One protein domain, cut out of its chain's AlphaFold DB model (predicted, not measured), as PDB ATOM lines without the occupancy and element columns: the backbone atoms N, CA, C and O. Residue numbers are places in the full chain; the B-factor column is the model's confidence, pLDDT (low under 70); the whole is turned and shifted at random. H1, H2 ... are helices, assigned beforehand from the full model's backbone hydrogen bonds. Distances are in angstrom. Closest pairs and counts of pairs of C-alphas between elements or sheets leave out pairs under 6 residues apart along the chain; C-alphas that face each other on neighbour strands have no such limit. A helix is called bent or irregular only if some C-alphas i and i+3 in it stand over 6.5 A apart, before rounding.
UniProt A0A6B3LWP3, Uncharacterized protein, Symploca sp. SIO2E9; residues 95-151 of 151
ATOM      1  N   LEU A  95     531.109 228.300 783.959       68.31
ATOM      2  CA  LEU A  95     532.566 228.308 784.151       68.31
ATOM      3  C   LEU A  95     532.970 228.199 785.628       68.31
ATOM      4  O   LEU A  95     533.902 227.471 785.959       68.31
ATOM      5  N   LEU A  96     532.238 228.870 786.522       65.75
ATOM      6  CA  LEU A  96     532.490 228.812 787.964       65.75
ATOM      7  C   LEU A  96     532.198 227.406 788.511       65.75
ATOM      8  O   LEU A  96     532.965 226.864 789.301       65.75
ATOM      9  N   THR A  97     531.122 226.781 788.025       65.75
ATOM     10  CA  THR A  97     530.745 225.412 788.403       65.75
ATOM     11  C   THR A  97     531.800 224.397 787.953       65.75
ATOM     12  O   THR A  97     532.171 223.512 788.726       65.75
ATOM     13  N   VAL A  98     532.335 224.544 786.736       72.06
ATOM     14  CA  VAL A  98     533.422 223.694 786.223       72.06
ATOM     15  C   VAL A  98     534.698 223.884 787.042       72.06
ATOM     16  O   VAL A  98     535.302 222.892 787.445       72.06
ATOM     17  N   ALA A  99     535.078 225.125 787.358       72.81
ATOM     18  CA  ALA A  99     536.263 225.410 788.168       72.81
ATOM     19  C   ALA A  99     536.164 224.809 789.580       72.81
ATOM     20  O   ALA A  99     537.108 224.168 790.040       72.81
ATOM     21  N   HIS A 100     535.011 224.937 790.244       73.44
ATOM     22  CA  HIS A 100     534.785 224.304 791.547       73.44
ATOM     23  C   HIS A 100     534.809 222.778 791.465       73.44
ATOM     24  O   HIS A 100     535.418 222.133 792.312       73.44
ATOM     25  N   THR A 101     534.200 222.192 790.432       75.75
ATOM     26  CA  THR A 101     534.207 220.734 790.236       75.75
ATOM     27  C   THR A 101     535.628 220.217 790.012       75.75
ATOM     28  O   THR A 101     536.019 219.209 790.597       75.75
ATOM     29  N   LEU A 102     536.427 220.934 789.217       83.00
ATOM     30  CA  LEU A 102     537.827 220.602 788.974       83.00
ATOM     31  C   LEU A 102     538.655 220.710 790.261       83.00
ATOM     32  O   LEU A 102     539.413 219.798 790.565       83.00
ATOM     33  N   ALA A 103     538.471 221.778 791.041       80.56
ATOM     34  CA  ALA A 103     539.175 221.984 792.306       80.56
ATOM     35  C   ALA A 103     538.821 220.924 793.364       80.56
ATOM     36  O   ALA A 103     539.695 220.432 794.074       80.56
ATOM     37  N   ILE A 104     537.547 220.539 793.459       82.56
ATOM     38  CA  ILE A 104     537.113 219.465 794.361       82.56
ATOM     39  C   ILE A 104     537.706 218.128 793.900       82.56
ATOM     40  O   ILE A 104     538.224 217.372 794.718       82.56
ATOM     41  N   SER A 105     537.689 217.854 792.594       86.81
ATOM     42  CA  SER A 105     538.267 216.635 792.019       86.81
ATOM     43  C   SER A 105     539.769 216.518 792.296       86.81
ATOM     44  O   SER A 105     540.230 215.485 792.779       86.81
ATOM     45  N   THR A 106     540.540 217.588 792.075       86.56
ATOM     46  CA  THR A 106     541.982 217.585 792.360       86.56
ATOM     47  C   THR A 106     542.265 217.413 793.847       86.56
ATOM     48  O   THR A 106     543.174 216.668 794.207       86.56
ATOM     49  N   PHE A 107     541.469 218.029 794.722       90.12
ATOM     50  CA  PHE A 107     541.612 217.862 796.166       90.12
ATOM     51  C   PHE A 107     541.343 216.418 796.614       90.12
ATOM     52  O   PHE A 107     542.116 215.857 797.389       90.12
ATOM     53  N   ILE A 108     540.301 215.780 796.073       90.75
ATOM     54  CA  ILE A 108     540.005 214.365 796.338       90.75
ATOM     55  C   ILE A 108     541.154 213.475 795.851       90.75
ATOM     56  O   ILE A 108     541.601 212.600 796.590       90.75
ATOM     57  N   LEU A 109     541.680 213.719 794.647       90.69
ATOM     58  CA  LEU A 109     542.823 212.969 794.118       90.69
ATOM     59  C   LEU A 109     544.072 213.121 794.993       90.69
ATOM     60  O   LEU A 109     544.760 212.133 795.238       90.69
ATOM     61  N   LEU A 110     544.345 214.323 795.506       90.31
ATOM     62  CA  LEU A 110     545.459 214.562 796.427       90.31
ATOM     63  C   LEU A 110     545.282 213.812 797.750       90.31
ATOM     64  O   LEU A 110     546.247 213.237 798.252       90.31
ATOM     65  N   ILE A 111     544.064 213.771 798.300       91.38
ATOM     66  CA  ILE A 111     543.768 212.992 799.510       91.38
ATOM     67  C   ILE A 111     543.998 211.503 799.254       91.38
ATOM     68  O   ILE A 111     544.665 210.844 800.051       91.38
ATOM     69  N   ILE A 112     543.487 210.980 798.137       91.69
ATOM     70  CA  ILE A 112     543.670 209.577 797.757       91.69
ATOM     71  C   ILE A 112     545.166 209.273 797.611       91.69
ATOM     72  O   ILE A 112     545.662 208.347 798.247       91.69
ATOM     73  N   ALA A 113     545.906 210.085 796.853       87.44
ATOM     74  CA  ALA A 113     547.343 209.912 796.657       87.44
ATOM     75  C   ALA A 113     548.126 209.974 797.979       87.44
ATOM     76  O   ALA A 113     549.007 209.149 798.211       87.44
ATOM     77  N   SER A 114     547.776 210.901 798.873       90.44
ATOM     78  CA  SER A 114     548.375 211.019 800.207       90.44
ATOM     79  C   SER A 114     548.091 209.794 801.082       90.44
ATOM     80  O   SER A 114     548.984 209.281 801.760       90.44
ATOM     81  N   CYS A 115     546.864 209.268 801.027       87.44
ATOM     82  CA  CYS A 115     546.475 208.061 801.748       87.44
ATOM     83  C   CYS A 115     547.244 206.836 801.233       87.44
ATOM     84  O   CYS A 115     547.857 206.120 802.025       87.44
ATOM     85  N   PHE A 116     547.307 206.644 799.912       85.25
ATOM     86  CA  PHE A 116     548.100 205.576 799.297       85.25
ATOM     87  C   PHE A 116     549.590 205.705 799.622       85.25
ATOM     88  O   PHE A 116     550.211 204.724 800.028       85.25
ATOM     89  N   GLY A 117     550.162 206.908 799.523       83.38
ATOM     90  CA  GLY A 117     551.553 207.164 799.898       83.38
ATOM     91  C   GLY A 117     551.830 206.819 801.364       83.38
ATOM     92  O   GLY A 117     552.813 206.145 801.672       83.38
ATOM     93  N   SER A 118     550.924 207.196 802.265       84.25
ATOM     94  CA  SER A 118     551.024 206.858 803.689       84.25
ATOM     95  C   SER A 118     550.965 205.346 803.924       84.25
ATOM     96  O   SER A 118     551.774 204.811 804.683       84.25
ATOM     97  N   LEU A 119     550.069 204.633 803.235       82.75
ATOM     98  CA  LEU A 119     549.970 203.172 803.318       82.75
ATOM     99  C   LEU A 119     551.239 202.474 802.810       82.75
ATOM    100  O   LEU A 119     551.675 201.499 803.420       82.75
ATOM    101  N   ILE A 120     551.871 202.987 801.750       78.69
ATOM    102  CA  ILE A 120     553.151 202.468 801.244       78.69
ATOM    103  C   ILE A 120     554.264 202.659 802.284       78.69
ATOM    104  O   ILE A 120     555.029 201.732 802.548       78.69
ATOM    105  N   LEU A 121     554.345 203.832 802.919       79.38
ATOM    106  CA  LEU A 121     555.329 204.074 803.980       79.38
ATOM    107  C   LEU A 121     555.114 203.153 805.186       79.38
ATOM    108  O   LEU A 121     556.083 202.639 805.748       79.38
ATOM    109  N   VAL A 122     553.860 202.900 805.566       80.31
ATOM    110  CA  VAL A 122     553.528 201.950 806.638       80.31
ATOM    111  C   VAL A 122     553.883 200.515 806.238       80.31
ATOM    112  O   VAL A 122     554.489 199.822 807.056       80.31
ATOM    113  N   LYS A 123     553.603 200.089 804.992       76.38
ATOM    114  CA  LYS A 123     554.045 198.788 804.443       76.38
ATOM    115  C   LYS A 123     555.550 198.622 804.619       76.38
ATOM    116  O   LYS A 123     555.985 197.644 805.219       76.38
ATOM    117  N   ARG A 124     556.332 199.608 804.174       71.12
ATOM    118  CA  ARG A 124     557.800 199.583 804.267       71.12
ATOM    119  C   ARG A 124     558.310 199.554 805.701       71.12
ATOM    120  O   ARG A 124     559.246 198.822 805.999       71.12
ATOM    121  N   LYS A 125     557.704 200.337 806.599       76.56
ATOM    122  CA  LYS A 125     558.144 200.416 807.998       76.56
ATOM    123  C   LYS A 125     557.822 199.150 808.790       76.56
ATOM    124  O   LYS A 125     558.619 198.749 809.629       76.56
ATOM    125  N   MET A 126     556.650 198.562 808.564       77.12
ATOM    126  CA  MET A 126     556.173 197.421 809.349       77.12
ATOM    127  C   MET A 126     556.479 196.067 808.698       77.12
ATOM    128  O   MET A 126     556.356 195.051 809.371       77.12
ATOM    129  N   ASN A 127     556.889 196.043 807.423       68.00
ATOM    130  CA  ASN A 127     557.113 194.822 806.640       68.00
ATOM    131  C   ASN A 127     555.891 193.876 806.679       68.00
ATOM    132  O   ASN A 127     556.002 192.665 806.847       68.00
ATOM    133  N   ILE A 128     554.692 194.464 806.591       69.00
ATOM    134  CA  ILE A 128     553.414 193.742 806.582       69.00
ATOM    135  C   ILE A 128     552.822 193.845 805.179       69.00
ATOM    136  O   ILE A 128     552.729 194.940 804.621       69.00
ATOM    137  N   ASN A 129     552.354 192.724 804.631       66.62
ATOM    138  CA  ASN A 129     551.620 192.693 803.367       66.62
ATOM    139  C   ASN A 129     550.212 193.281 803.533       66.62
ATOM    140  O   ASN A 129     549.243 192.568 803.774       66.62
ATOM    141  N   LEU A 130     550.111 194.605 803.404       66.38
ATOM    142  CA  LEU A 130     548.846 195.350 803.432       66.38
ATOM    143  C   LEU A 130     547.985 195.134 802.175       66.38
ATOM    144  O   LEU A 130     546.772 195.313 802.237       66.38
ATOM    145  N   PHE A 131     548.592 194.737 801.051       69.06
ATOM    146  CA  PHE A 131     547.901 194.515 799.780       69.06
ATOM    147  C   PHE A 131     548.113 193.071 799.297       69.06
ATOM    148  O   PHE A 131     549.086 192.800 798.591       69.06
ATOM    149  N   PRO A 132     547.242 192.118 799.673       59.03
ATOM    150  CA  PRO A 132     547.338 190.752 799.169       59.03
ATOM    151  C   PRO A 132     547.134 190.752 797.644       59.03
ATOM    152  O   PRO A 132     546.143 191.287 797.153       59.03
ATOM    153  N   ASN A 133     548.072 190.152 796.903       58.81
ATOM    154  CA  ASN A 133     548.138 190.086 795.429       58.81
ATOM    155  C   ASN A 133     548.581 191.359 794.680       58.81
ATOM    156  O   ASN A 133     548.650 191.326 793.454       58.81
ATOM    157  N   ILE A 134     548.912 192.457 795.369       59.94
ATOM    158  CA  ILE A 134     549.532 193.639 794.747       59.94
ATOM    159  C   ILE A 134     550.897 193.839 795.399       59.94
ATOM    160  O   ILE A 134     551.095 194.684 796.278       59.94
ATOM    161  N   ASP A 135     551.850 193.010 794.983       55.94
ATOM    162  CA  ASP A 135     553.248 193.253 795.299       55.94
ATOM    163  C   ASP A 135     553.770 194.344 794.376       55.94
ATOM    164  O   ASP A 135     554.083 194.120 793.211       55.94
ATOM    165  N   PHE A 136     553.841 195.559 794.911       59.81
ATOM    166  CA  PHE A 136     554.771 196.551 794.398       59.81
ATOM    167  C   PHE A 136     556.170 196.078 794.806       59.81
ATOM    168  O   PHE A 136     556.449 196.087 796.010       59.81
ATOM    169  N   PRO A 137     557.023 195.621 793.869       58.06
ATOM    170  CA  PRO A 137     558.395 195.281 794.207       58.06
ATOM    171  C   PRO A 137     559.061 196.553 794.723       58.06
ATOM    172  O   PRO A 137     559.140 197.558 794.012       58.06
ATOM    173  N   ASP A 138     559.500 196.530 795.980       58.25
ATOM    174  CA  ASP A 138     560.152 197.680 796.612       58.25
ATOM    175  C   ASP A 138     561.389 198.140 795.818       58.25
ATOM    176  O   ASP A 138     561.698 199.334 795.812       58.25
ATOM    177  N   GLU A 139     562.010 197.223 795.068       57.94
ATOM    178  CA  GLU A 139     563.118 197.473 794.141       57.94
ATOM    179  C   GLU A 139     562.736 198.395 792.969       57.94
ATOM    180  O   GLU A 139     563.488 199.312 792.653       57.94
ATOM    181  N   ALA A 140     561.541 198.257 792.378       56.59
ATOM    182  CA  ALA A 140     561.144 199.078 791.224       56.59
ATOM    183  C   ALA A 140     560.905 200.551 791.593       56.59
ATOM    184  O   ALA A 140     561.135 201.452 790.787       56.59
ATOM    185  N   VAL A 141     560.454 200.816 792.823       57.81
ATOM    186  CA  VAL A 141     560.303 202.187 793.334       57.81
ATOM    187  C   VAL A 141     561.659 202.762 793.757       57.81
ATOM    188  O   VAL A 141     561.863 203.969 793.642       57.81
ATOM    189  N   ALA A 142     562.581 201.925 794.244       58.09
ATOM    190  CA  ALA A 142     563.936 202.352 794.582       58.09
ATOM    191  C   ALA A 142     564.720 202.758 793.324       58.09
ATOM    192  O   ALA A 142     565.300 203.841 793.304       58.09
ATOM    193  N   ASP A 143     564.643 201.968 792.249       56.78
ATOM    194  CA  ASP A 143     565.280 202.293 790.967       56.78
ATOM    195  C   ASP A 143     564.699 203.565 790.334       56.78
ATOM    196  O   ASP A 143     565.447 204.412 789.854       56.78
ATOM    197  N   LEU A 144     563.382 203.787 790.408       60.03
ATOM    198  CA  LEU A 144     562.759 205.009 789.876       60.03
ATOM    199  C   LEU A 144     563.160 206.294 790.618       60.03
ATOM    200  O   LEU A 144     563.175 207.364 790.012       60.03
ATOM    201  N   LEU A 145     563.456 206.215 791.918       59.25
ATOM    202  CA  LEU A 145     563.851 207.374 792.731       59.25
ATOM    203  C   LEU A 145     565.372 207.571 792.794       59.25
ATOM    204  O   LEU A 145     565.825 208.684 793.064       59.25
ATOM    205  N   CYS A 146     566.151 206.512 792.561       59.12
ATOM    206  CA  CYS A 146     567.610 206.528 792.644       59.12
ATOM    207  C   CYS A 146     568.323 206.430 791.287       59.12
ATOM    208  O   CYS A 146     569.548 206.561 791.264       59.12
ATOM    209  N   SER A 147     567.617 206.252 790.164       51.66
ATOM    210  CA  SER A 147     568.255 206.298 788.845       51.66
ATOM    211  C   SER A 147     568.820 207.699 788.569       51.66
ATOM    212  O   SER A 147     568.059 208.672 788.534       51.66
ATOM    213  N   PRO A 148     570.140 207.842 788.340       55.84
ATOM    214  CA  PRO A 148     570.703 209.107 787.893       55.84
ATOM    215  C   PRO A 148     570.143 209.441 786.502       55.84
ATOM    216  O   PRO A 148     569.964 208.530 785.690       55.84
ATOM    217  N   PRO A 149     569.876 210.724 786.193       54.97
ATOM    218  CA  PRO A 149     569.399 211.108 784.872       54.97
ATOM    219  C   PRO A 149     570.441 210.692 783.827       54.97
ATOM    220  O   PRO A 149     571.572 211.184 783.830       54.97
ATOM    221  N   SER A 150     570.075 209.752 782.954       53.78
ATOM    222  CA  SER A 150     570.887 209.379 781.800       53.78
ATOM    223  C   SER A 150     570.982 210.585 780.863       53.78
ATOM    224  O   SER A 150     569.952 211.127 780.459       53.78
ATOM    225  N   ARG A 151     572.218 211.012 780.587       41.66
ATOM    226  CA  ARG A 151     572.567 212.057 779.614       41.66
ATOM    227  C   ARG A 151     572.100 211.723 778.204       41.66
ATOM    228  O   ARG A 151     572.162 210.526 777.847       41.66
TER     229      ARG A 151
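What this domain is: This is residues 95 to 151 of the 151 residues of an uncharacterized protein of Symploca sp. SIO2E9 (UniProt A0A6B3LWP3). One long, straight helix, H1, makes the length of the model, and past its far end the chain swings out through a loop, residues 127 to 137, into a short helix, H2, and a tail that point off to one side, so that the outline is roughly an L. There is no packed core: residues 95 to 118 of H1 stick out as one arm, and residues 139 to 151, with most of H2, stick out as the other. The printed part has 57 residues with two named helices, H1 then H2, and no named strand; the class is all helix. It is extended, with a radius of gyration of the C-alphas of 16.6 A, and flat, spanning 45 by 38 by 19 A.

Where its parts are: H1 takes residues 95 to 126 and is 46.3 A long, from C-alpha 95 at (532.566, 228.308, 784.151) to C-alpha 126 at (556.173, 197.421, 809.349). H2 takes residues 138 to 146, ending with C-alpha 146 at (567.610, 206.528, 792.644). Neither helix is bent.

How they stand to each other: H1 and H2 are apart, but only just: their closest C-alphas are 8.2 A from each other. Residues 95 to 118 of H1 stand free, and so do residues 139 to 151, of which 139 to 146 belong to H2. In both H1 and H2 every O i to N i+4 pair is within hydrogen-bond range.

The domain as a whole: The two C-alphas farthest apart are those of Leu 95 and Asn 127, at 47.2 A. The link from H1 to H2 is long, with 11 residues. The printed part has no cut and ends at Arg 151, the chain's last residue. The mean pLDDT of the printed part is 71.4; residues 95 to 97 and 127 to 151 are under 70.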